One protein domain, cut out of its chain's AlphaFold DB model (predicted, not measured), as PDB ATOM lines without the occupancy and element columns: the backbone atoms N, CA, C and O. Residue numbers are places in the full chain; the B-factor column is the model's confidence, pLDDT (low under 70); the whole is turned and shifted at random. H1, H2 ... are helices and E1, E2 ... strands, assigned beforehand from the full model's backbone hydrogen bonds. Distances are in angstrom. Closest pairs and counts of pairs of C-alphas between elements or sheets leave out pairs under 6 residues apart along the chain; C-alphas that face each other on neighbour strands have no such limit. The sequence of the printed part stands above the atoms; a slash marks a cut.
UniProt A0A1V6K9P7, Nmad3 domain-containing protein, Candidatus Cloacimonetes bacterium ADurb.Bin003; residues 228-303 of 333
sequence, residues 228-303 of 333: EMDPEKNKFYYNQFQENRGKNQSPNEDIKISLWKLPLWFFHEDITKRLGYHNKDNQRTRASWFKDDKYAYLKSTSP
ATOM      1  N   GLU A 228      19.836  76.154 175.952       96.00
ATOM      2  CA  GLU A 228      19.881  75.995 177.412       96.00
ATOM      3  C   GLU A 228      20.697  77.138 178.025       96.00
ATOM      4  O   GLU A 228      21.915  77.201 177.834       96.00
ATOM      5  N   MET A 229      20.015  78.033 178.733       94.94
ATOM      6  CA  MET A 229      20.593  79.241 179.319       94.94
ATOM      7  C   MET A 229      21.135  79.031 180.734       94.94
ATOM      8  O   MET A 229      21.895  79.872 181.206       94.94
ATOM      9  N   ASP A 230      20.792  77.924 181.399       94.56
ATOM     10  CA  ASP A 230      21.397  77.552 182.680       94.56
ATOM     11  C   ASP A 230      22.850  77.074 182.461       94.56
ATOM     12  O   ASP A 230      23.054  76.066 181.774       94.56
ATOM     13  N   PRO A 231      23.878  77.765 182.997       93.56
ATOM     14  CA  PRO A 231      25.275  77.427 182.716       93.56
ATOM     15  C   PRO A 231      25.683  76.031 183.195       93.56
ATOM     16  O   PRO A 231      26.430  75.340 182.496       93.56
ATOM     17  N   GLU A 232      25.182  75.592 184.352       93.81
ATOM     18  CA  GLU A 232      25.531  74.295 184.937       93.81
ATOM     19  C   GLU A 232      24.952  73.155 184.098       93.81
ATOM     20  O   GLU A 232      25.682  72.245 183.689       93.81
ATOM     21  N   LYS A 233      23.662  73.238 183.747       94.81
ATOM     22  CA  LYS A 233      23.005  72.272 182.858       94.81
ATOM     23  C   LYS A 233      23.594  72.298 181.458       94.81
ATOM     24  O   LYS A 233      23.826  71.234 180.877       94.81
ATOM     25  N   ASN A 234      23.862  73.488 180.916       94.69
ATOM     26  CA  ASN A 234      24.446  73.628 179.588       94.69
ATOM     27  C   ASN A 234      25.795  72.900 179.527       94.69
ATOM     28  O   ASN A 234      26.015  72.054 178.659       94.69
ATOM     29  N   LYS A 235      26.671  73.155 180.503       93.88
ATOM     30  CA  LYS A 235      27.964  72.481 180.614       93.88
ATOM     31  C   LYS A 235      27.813  70.977 180.805       93.88
ATOM     32  O   LYS A 235      28.489  70.215 180.113       93.88
ATOM     33  N   PHE A 236      26.933  70.548 181.709       94.62
ATOM     34  CA  PHE A 236      26.703  69.139 182.010       94.62
ATOM     35  C   PHE A 236      26.318  68.346 180.753       94.62
ATOM     36  O   PHE A 236      27.042  67.432 180.350       94.62
ATOM     37  N   TYR A 237      25.240  68.736 180.065       94.25
ATOM     38  CA  TYR A 237      24.781  68.025 178.868       94.25
ATOM     39  C   TYR A 237      25.726  68.193 177.675       94.25
ATOM     40  O   TYR A 237      25.876  67.272 176.866       94.25
ATOM     41  N   TYR A 238      26.413  69.334 177.560       92.25
ATOM     42  CA  TYR A 238      27.430  69.513 176.528       92.25
ATOM     43  C   TYR A 238      28.619  68.564 176.727       92.25
ATOM     44  O   TYR A 238      29.110  67.982 175.759       92.25
ATOM     45  N   ASN A 239      29.072  68.366 177.963       92.44
ATOM     46  CA  ASN A 239      30.172  67.453 178.257       92.44
ATOM     47  C   ASN A 239      29.759  65.983 178.111       92.44
ATOM     48  O   ASN A 239      30.516  65.223 177.512       92.44
ATOM     49  N   GLN A 240      28.533  65.615 178.494       91.06
ATOM     50  CA  GLN A 240      27.959  64.298 178.175       91.06
ATOM     51  C   GLN A 240      27.971  64.024 176.657       91.06
ATOM     52  O   GLN A 240      28.331  62.939 176.198       91.06
ATOM     53  N   PHE A 241      27.634  65.027 175.838       87.69
ATOM     54  CA  PHE A 241      27.747  64.926 174.382       87.69
ATOM     55  C   PHE A 241      29.191  64.695 173.907       87.69
ATOM     56  O   PHE A 241      29.419  63.892 172.998       87.69
ATOM     57  N   GLN A 242      30.157  65.412 174.483       87.69
ATOM     58  CA  GLN A 242      31.570  65.293 174.117       87.69
ATOM     59  C   GLN A 242      32.107  63.896 174.452       87.69
ATOM     60  O   GLN A 242      32.695  63.248 173.583       87.69
ATOM     61  N   GLU A 243      31.817  63.400 175.652       89.88
ATOM     62  CA  GLU A 243      32.207  62.069 176.127       89.88
ATOM     63  C   GLU A 243      31.630  60.955 175.253       89.88
ATOM     64  O   GLU A 243      32.370  60.085 174.798       89.88
ATOM     65  N   ASN A 244      30.345  61.041 174.885       85.62
ATOM     66  CA  ASN A 244      29.702  60.084 173.974       85.62
ATOM     67  C   ASN A 244      30.330  60.051 172.567       85.62
ATOM     68  O   ASN A 244      30.076  59.131 171.787       85.62
ATOM     69  N   ARG A 245      31.149  61.049 172.213       83.62
ATOM     70  CA  ARG A 245      31.936  61.091 170.970       83.62
ATOM     71  C   ARG A 245      33.416  60.768 171.182       83.62
ATOM     72  O   ARG A 245      34.192  60.956 170.247       83.62
ATOM     73  N   GLY A 246      33.803  60.325 172.377       87.50
ATOM     74  CA  GLY A 246      35.192  60.069 172.754       87.50
ATOM     75  C   GLY A 246      36.048  61.336 172.817       87.50
ATOM     76  O   GLY A 246      37.253  61.270 172.594       87.50
ATOM     77  N   LYS A 247      35.435  62.506 173.043       88.38
ATOM     78  CA  LYS A 247      36.139  63.785 173.192       88.38
ATOM     79  C   LYS A 247      36.272  64.152 174.663       88.38
ATOM     80  O   LYS A 247      35.397  63.852 175.466       88.38
ATOM     81  N   ASN A 248      37.331  64.891 174.978       92.25
ATOM     82  CA  ASN A 248      37.512  65.476 176.302       92.25
ATOM     83  C   ASN A 248      36.398  66.484 176.617       92.25
ATOM     84  O   ASN A 248      35.892  67.179 175.723       92.25
ATOM     85  N   GLN A 249      36.073  66.589 177.906       92.06
ATOM     86  CA  GLN A 249      35.203  67.638 178.423       92.06
ATOM     87  C   GLN A 249      35.735  69.019 178.026       92.06
ATOM     88  O   GLN A 249      36.945  69.252 177.954       92.06
ATOM     89  N   SER A 250      34.826  69.950 177.752       87.81
ATOM     90  CA  SER A 250      35.205  71.334 177.512       87.81
ATOM     91  C   SER A 250      35.580  71.998 178.836       87.81
ATOM     92  O   SER A 250      34.767  71.984 179.759       87.81
ATOM     93  N   PRO A 251      36.763  72.628 178.922       86.62
ATOM     94  CA  PRO A 251      37.153  73.397 180.098       86.62
ATOM     95  C   PRO A 251      36.486  74.781 180.142       86.62
ATOM     96  O   PRO A 251      36.724  75.537 181.073       86.62
ATOM     97  N   ASN A 252      35.713  75.154 179.112       83.38
ATOM     98  CA  ASN A 252      35.127  76.482 179.000       83.38
ATOM     99  C   ASN A 252      33.720  76.517 179.606       83.38
ATOM    100  O   ASN A 252      32.844  75.763 179.169       83.38
ATOM    101  N   GLU A 253      33.524  77.445 180.540       84.25
ATOM    102  CA  GLU A 253      32.262  77.727 181.232       84.25
ATOM    103  C   GLU A 253      31.259  78.522 180.373       84.25
ATOM    104  O   GLU A 253      30.133  78.758 180.803       84.25
ATOM    105  N   ASP A 254      31.631  78.953 179.159       88.69
ATOM    106  CA  ASP A 254      30.719  79.699 178.292       88.69
ATOM    107  C   ASP A 254      29.506  78.862 177.863       88.69
ATOM    108  O   ASP A 254      29.630  77.700 177.452       88.69
ATOM    109  N   ILE A 255      28.324  79.487 177.893       91.62
ATOM    110  CA  ILE A 255      27.091  78.893 177.368       91.62
ATOM    111  C   ILE A 255      27.312  78.502 175.909       91.62
ATOM    112  O   ILE A 255      27.649  79.319 175.043       91.62
ATOM    113  N   LYS A 256      27.084  77.225 175.615       92.44
ATOM    114  CA  LYS A 256      27.138  76.700 174.259       92.44
ATOM    115  C   LYS A 256      25.784  76.949 173.606       92.44
ATOM    116  O   LYS A 256      24.870  76.145 173.755       92.44
ATOM    117  N   ILE A 257      25.687  78.017 172.809       91.62
ATOM    118  CA  ILE A 257      24.454  78.443 172.103       91.62
ATOM    119  C   ILE A 257      23.770  77.320 171.305       91.62
ATOM    120  O   ILE A 257      22.561  77.303 171.100       91.62
ATOM    121  N   SER A 258      24.573  76.359 170.852       87.00
ATOM    122  CA  SER A 258      24.148  75.247 170.008       87.00
ATOM    123  C   SER A 258      23.678  74.009 170.777       87.00
ATOM    124  O   SER A 258      23.383  73.005 170.127       87.00
ATOM    125  N   LEU A 259      23.677  74.045 172.114       93.19
ATOM    126  CA  LEU A 259      22.999  73.065 172.957       93.19
ATOM    127  C   LEU A 259      21.592  73.582 173.243       93.19
ATOM    128  O   LEU A 259      21.424  74.608 173.906       93.19
ATOM    129  N   TRP A 260      20.598  72.882 172.708       94.62
ATOM    130  CA  TRP A 260      19.208  73.276 172.839       94.62
ATOM    131  C   TRP A 260      18.519  72.561 173.993       94.62
ATOM    132  O   TRP A 260      18.713  71.359 174.156       94.62
ATOM    133  N   LYS A 261      17.690  73.294 174.735       96.06
ATOM    134  CA  LYS A 261      16.658  72.802 175.642       96.06
ATOM    135  C   LYS A 261      15.319  72.889 174.914       96.06
ATOM    136  O   LYS A 261      14.914  73.952 174.462       96.06
ATOM    137  N   LEU A 262      14.637  71.761 174.804       95.50
ATOM    138  CA  LEU A 262      13.352  71.618 174.133       95.50
ATOM    139  C   LEU A 262      12.341  70.992 175.104       95.50
ATOM    140  O   LEU A 262      12.749  70.255 176.011       95.50
ATOM    141  N   PRO A 263      11.029  71.222 174.921       96.00
ATOM    142  CA  PRO A 263      10.009  70.453 175.624       96.00
ATOM    143  C   PRO A 263      10.271  68.947 175.525       96.00
ATOM    144  O   PRO A 263      10.666  68.458 174.465       96.00
ATOM    145  N   LEU A 264      10.015  68.199 176.605       96.06
ATOM    146  CA  LEU A 264      10.303  66.759 176.660       96.06
ATOM    147  C   LEU A 264       9.702  65.975 175.486       96.06
ATOM    148  O   LEU A 264      10.322  65.029 175.007       96.06
ATOM    149  N   TRP A 265       8.537  66.392 174.983       94.94
ATOM    150  CA  TRP A 265       7.867  65.726 173.868       94.94
ATOM    151  C   TRP A 265       8.669  65.748 172.559       94.94
ATOM    152  O   TRP A 265       8.415  64.902 171.712       94.94
ATOM    153  N   PHE A 266       9.662  66.633 172.381       93.56
ATOM    154  CA  PHE A 266      10.583  66.569 171.231       93.56
ATOM    155  C   PHE A 266      11.443  65.296 171.237       93.56
ATOM    156  O   PHE A 266      11.945  64.877 170.188       93.56
ATOM    157  N   PHE A 267      11.633  64.672 172.403       91.94
ATOM    158  CA  PHE A 267      12.313  63.393 172.513       91.94
ATOM    159  C   PHE A 267      11.341  62.256 172.190       91.94
ATOM    160  O   PHE A 267      10.481  61.898 172.989       91.94
ATOM    161  N   HIS A 268      11.514  61.653 171.018       90.56
ATOM    162  CA  HIS A 268      10.735  60.494 170.588       90.56
ATOM    163  C   HIS A 268      11.544  59.198 170.750       90.56
ATOM    164  O   HIS A 268      12.728  59.181 170.428       90.56
ATOM    165  N   GLU A 269      10.963  58.088 171.207       87.25
ATOM    166  CA  GLU A 269      11.730  56.838 171.393       87.25
ATOM    167  C   GLU A 269      12.255  56.265 170.064       87.25
ATOM    168  O   GLU A 269      13.430  55.917 169.946       87.25
ATOM    169  N   ASP A 270      11.427  56.279 169.016       86.38
ATOM    170  CA  ASP A 270      11.875  56.010 167.644       86.38
ATOM    171  C   ASP A 270      12.764  57.154 167.125       86.38
ATOM    172  O   ASP A 270      12.292  58.256 166.825       86.38
ATOM    173  N   ILE A 271      14.061  56.862 166.987       81.94
ATOM    174  CA  ILE A 271      15.092  57.785 166.498       81.94
ATOM    175  C   ILE A 271      14.737  58.343 165.116       81.94
ATOM    176  O   ILE A 271      15.055  59.494 164.829       81.94
ATOM    177  N   THR A 272      14.043  57.581 164.265       79.81
ATOM    178  CA  THR A 272      13.685  58.033 162.912       79.81
ATOM    179  C   THR A 272      12.677  59.178 162.920       79.81
ATOM    180  O   THR A 272      12.596  59.914 161.938       79.81
ATOM    181  N   LYS A 273      11.950  59.365 164.029       85.69
ATOM    182  CA  LYS A 273      10.940  60.418 164.188       85.69
ATOM    183  C   LYS A 273      11.461  61.656 164.894       85.69
ATOM    184  O   LYS A 273      10.792  62.683 164.824       85.69
ATOM    185  N   ARG A 274      12.624  61.584 165.551       82.69
ATOM    186  CA  ARG A 274      13.245  62.733 166.226       82.69
ATOM    187  C   ARG A 274      13.594  63.830 165.229       82.69
ATOM    188  O   ARG A 274      13.967  63.557 164.089       82.69
ATOM    189  N   LEU A 275      13.584  65.068 165.707       80.19
ATOM    190  CA  LEU A 275      14.110  66.203 164.962       80.19
ATOM    191  C   LEU A 275      15.604  65.965 164.625       80.19
ATOM    192  O   LEU A 275      16.433  65.755 165.513       80.19
ATOM    193  N   GLY A 276      15.971  65.948 163.342       67.12
ATOM    194  CA  GLY A 276      17.346  65.647 162.928       67.12
ATOM    195  C   GLY A 276      17.542  65.585 161.414       67.12
ATOM    196  O   GLY A 276      16.599  65.388 160.654       67.12
ATOM    197  N   TYR A 277      18.788  65.766 160.967       55.28
ATOM    198  CA  TYR A 277      19.165  65.678 159.552       55.28
ATOM    199  C   TYR A 277      19.398  64.209 159.168       55.28
ATOM    200  O   TYR A 277      20.318  63.591 159.698       55.28
ATOM    201  N   HIS A 278      18.568  63.666 158.267       52.94
ATOM    202  CA  HIS A 278      18.620  62.287 157.750       52.94
ATOM    203  C   HIS A 278      18.966  61.227 158.812       52.94
ATOM    204  O   HIS A 278      20.037  60.622 158.773       52.94
ATOM    205  N   ASN A 279      18.030  60.947 159.726       50.75
ATOM    206  CA  ASN A 279      18.202  59.954 160.799       50.75
ATOM    207  C   ASN A 279      18.455  58.510 160.315       50.75
ATOM    208  O   ASN A 279      18.715  57.643 161.144       50.75
ATOM    209  N   LYS A 280      18.369  58.232 159.007       46.41
ATOM    210  CA  LYS A 280      18.539  56.880 158.460       46.41
ATOM    211  C   LYS A 280      19.923  56.604 157.862       46.41
ATOM    212  O   LYS A 280      20.476  55.553 158.158       46.41
ATOM    213  N   ASP A 281      20.527  57.545 157.123       44.03
ATOM    214  CA  ASP A 281      21.621  57.179 156.198       44.03
ATOM    215  C   ASP A 281      22.912  58.010 156.300       44.03
ATOM    216  O   ASP A 281      23.891  57.704 155.620       44.03
ATOM    217  N   ASN A 282      22.987  59.034 157.163       44.09
ATOM    218  CA  ASN A 282      24.216  59.819 157.315       44.09
ATOM    219  C   ASN A 282      24.844  59.666 158.707       44.09
ATOM    220  O   ASN A 282      24.579  60.437 159.629       44.09
ATOM    221  N   GLN A 283      25.773  58.714 158.841       46.53
ATOM    222  CA  GLN A 283      26.536  58.498 160.079       46.53
ATOM    223  C   GLN A 283      27.344  59.731 160.543       46.53
ATOM    224  O   GLN A 283      27.794  59.749 161.695       46.53
ATOM    225  N   ARG A 284      27.541  60.750 159.683       40.84
ATOM    226  CA  ARG A 284      28.324  61.966 159.977       40.84
ATOM    227  C   ARG A 284      27.505  63.096 160.608       40.84
ATOM    228  O   ARG A 284      28.094  63.968 161.248       40.84
ATOM    229  N   THR A 285      26.177  63.081 160.498       49.97
ATOM    230  CA  THR A 285      25.288  64.095 161.091       49.97
ATOM    231  C   THR A 285      24.462  63.478 162.211       49.97
ATOM    232  O   THR A 285      23.300  63.137 162.034       49.97
ATOM    233  N   ARG A 286      25.073  63.316 163.388       60.50
ATOM    234  CA  ARG A 286      24.381  62.804 164.577       60.50
ATOM    235  C   ARG A 286      23.832  63.977 165.382       60.50
ATOM    236  O   ARG A 286      24.600  64.708 166.005       60.50
ATOM    237  N   ALA A 287      22.518  64.167 165.333       73.00
ATOM    238  CA  ALA A 287      21.812  64.874 166.389       73.00
ATOM    239  C   ALA A 287      21.909  64.013 167.656       73.00
ATOM    240  O   ALA A 287      21.456  62.869 167.668       73.00
ATOM    241  N   SER A 288      22.563  64.527 168.690       82.25
ATOM    242  CA  SER A 288      22.678  63.845 169.975       82.25
ATOM    243  C   SER A 288      21.619  64.368 170.922       82.25
ATOM    244  O   SER A 288      21.460  65.579 171.069       82.25
ATOM    245  N   TRP A 289      20.926  63.433 171.553       88.81
ATOM    246  CA  TRP A 289      19.784  63.704 172.404       88.81
ATOM    247  C   TRP A 289      20.039  63.180 173.808       88.81
ATOM    248  O   TRP A 289      20.442  62.030 173.971       88.81
ATOM    249  N   PHE A 290      19.738  64.011 174.795       91.81
ATOM    250  CA  PHE A 290      19.590  63.635 176.196       91.81
ATOM    251  C   PHE A 290      18.216  64.099 176.680       91.81
ATOM    252  O   PHE A 290      17.535  64.852 175.985       91.81
ATOM    253  N   LYS A 291      17.795  63.654 177.860       94.38
ATOM    254  CA  LYS A 291      16.583  64.152 178.512       94.38
ATOM    255  C   LYS A 291      16.713  64.073 180.026       94.38
ATOM    256  O   LYS A 291      17.488  63.259 180.528       94.38
ATOM    257  N   ASP A 292      15.944  64.897 180.718       94.62
ATOM    258  CA  ASP A 292      15.563  64.692 182.116       94.62
ATOM    259  C   ASP A 292      14.040  64.469 182.201       94.62
ATOM    260  O   ASP A 292      13.396  64.152 181.197       94.62
ATOM    261  N   ASP A 293      13.461  64.606 183.394       94.75
ATOM    262  CA  ASP A 293      12.023  64.419 183.624       94.75
ATOM    263  C   ASP A 293      11.151  65.539 183.024       94.75
ATOM    264  O   ASP A 293       9.929  65.407 182.971       94.75
ATOM    265  N   LYS A 294      11.748  66.656 182.590       94.88
ATOM    266  CA  LYS A 294      11.042  67.868 182.143       94.88
ATOM    267  C   LYS A 294      11.392  68.294 180.720       94.88
ATOM    268  O   LYS A 294      10.533  68.837 180.025       94.88
ATOM    269  N   TYR A 295      12.625  68.069 180.282       97.00
ATOM    270  CA  TYR A 295      13.162  68.619 179.045       97.00
ATOM    271  C   TYR A 295      13.960  67.596 178.246       97.00
ATOM    272  O   TYR A 295      14.566  66.663 178.776       97.00
ATOM    273  N   ALA A 296      13.984  67.825 176.937       95.56
ATOM    274  CA  ALA A 296      14.875  67.172 176.001       95.56
ATOM    275  C   ALA A 296      16.031  68.118 175.658       95.56
ATOM    276  O   ALA A 296      15.823  69.307 175.426       95.56
ATOM    277  N   TYR A 297      17.244  67.585 175.576       94.94
ATOM    278  CA  TYR A 297      18.445  68.344 175.249       94.94
ATOM    279  C   TYR A 297      19.008  67.865 173.921       94.94
ATOM    280  O   TYR A 297      19.361  66.693 173.778       94.94
ATOM    281  N   LEU A 298      19.099  68.772 172.951       91.62
ATOM    282  CA  LEU A 298      19.550  68.472 171.599       91.62
ATOM    283  C   LEU A 298      20.869  69.179 171.295       91.62
ATOM    284  O   LEU A 298      20.986  70.401 171.374       91.62
ATOM    285  N   LYS A 299      21.844  68.408 170.817       87.56
ATOM    286  CA  LYS A 299      23.052  68.926 170.180       87.56
ATOM    287  C   LYS A 299      23.143  68.405 168.751       87.56
ATOM    288  O   LYS A 299      23.485  67.246 168.526       87.56
ATOM    289  N   SER A 300      22.918  69.273 167.767       73.94
ATOM    290  CA  SER A 300      23.241  68.966 166.366       73.94
ATOM    291  C   SER A 300      24.665  69.418 166.029       73.94
ATOM    292  O   SER A 300      25.118  70.477 166.478       73.94
ATOM    293  N   THR A 301      25.395  68.618 165.246       59.38
ATOM    294  CA  THR A 301      26.674  69.025 164.629       59.38
ATOM    295  C   THR A 301      26.557  69.422 163.171       59.38
ATOM    296  O   THR A 301      27.568  69.767 162.568       59.38
ATOM    297  N   SER A 302      25.352  69.369 162.605       54.56
ATOM    298  CA  SER A 302      25.095  69.843 161.250       54.56
ATOM    299  C   SER A 302      24.300  71.145 161.306       54.56
ATOM    300  O   SER A 302      23.272  71.177 161.994       54.56
ATOM    301  N   PRO A 303      24.720  72.192 160.578       50.53
ATOM    302  CA  PRO A 303      23.970  73.430 160.412       50.53
ATOM    303  C   PRO A 303      22.832  73.218 159.400       50.53
ATOM    304  O   PRO A 303      22.728  73.948 158.420       50.53
TER     305      PRO A 303
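This is residues 228 to 303 of the 333 residues of the protein "Nmad3 domain-containing protein" of Candidatus Cloacimonetes bacterium ADurb.Bin003 (UniProt A0A1V6K9P7). With little regular structure, this domain is a small antiparallel sheet, ordered E1, E3, E2, with one helix, H1, across one face, and the long loop of residues 264 to 287 on the other side. H1 and the sheet make two layers, a helix on one face of a sheet. The printed part has 76 residues, with H1, E1, E2 and E3 in that order; the class is mixed, and named elements hold only 27 residues. It is compact, with a radius of gyration of the C-alphas of 12.3 A and spans of 33 by 27 by 19 A.

H1, residues 231 to 243, is on the sheet of E1, residues 259 to 263, E2, residues 288 to 291, and E3, residues 295 to 299, at a height over the sheet of 9.3 A. It lies over E1, E3 and E2, and runs only just across the strands, at 62 degrees to E1 on the local plane. The closest C-alphas of H1 and E1, Tyr 238 and Leu 259, are 6.7 A apart. Within hydrogen-bond range are N 260 and O 298 of E1 and E3, 2.8 A, and N 290 and O 297 of the hairpin E2 and E3, 2.9 A. In H1, every O i to N i+4 pair is within range.

H1 begins at C-alpha 231 (25.275, 77.427, 182.716) and is 18.1 A long; E1 is 13.5 A, E2 10.5 A, and E3 13.3 A, ending at C-alpha 299 (23.052, 68.926, 170.180).

The farthest C-alphas, Glu 253 and Asp 281, are 34.1 A apart. The printed part has no cut; the links H1 to E1 and E1 to E2 are long. Residues 276 to 286 and 301 to 303 have pLDDT under 70.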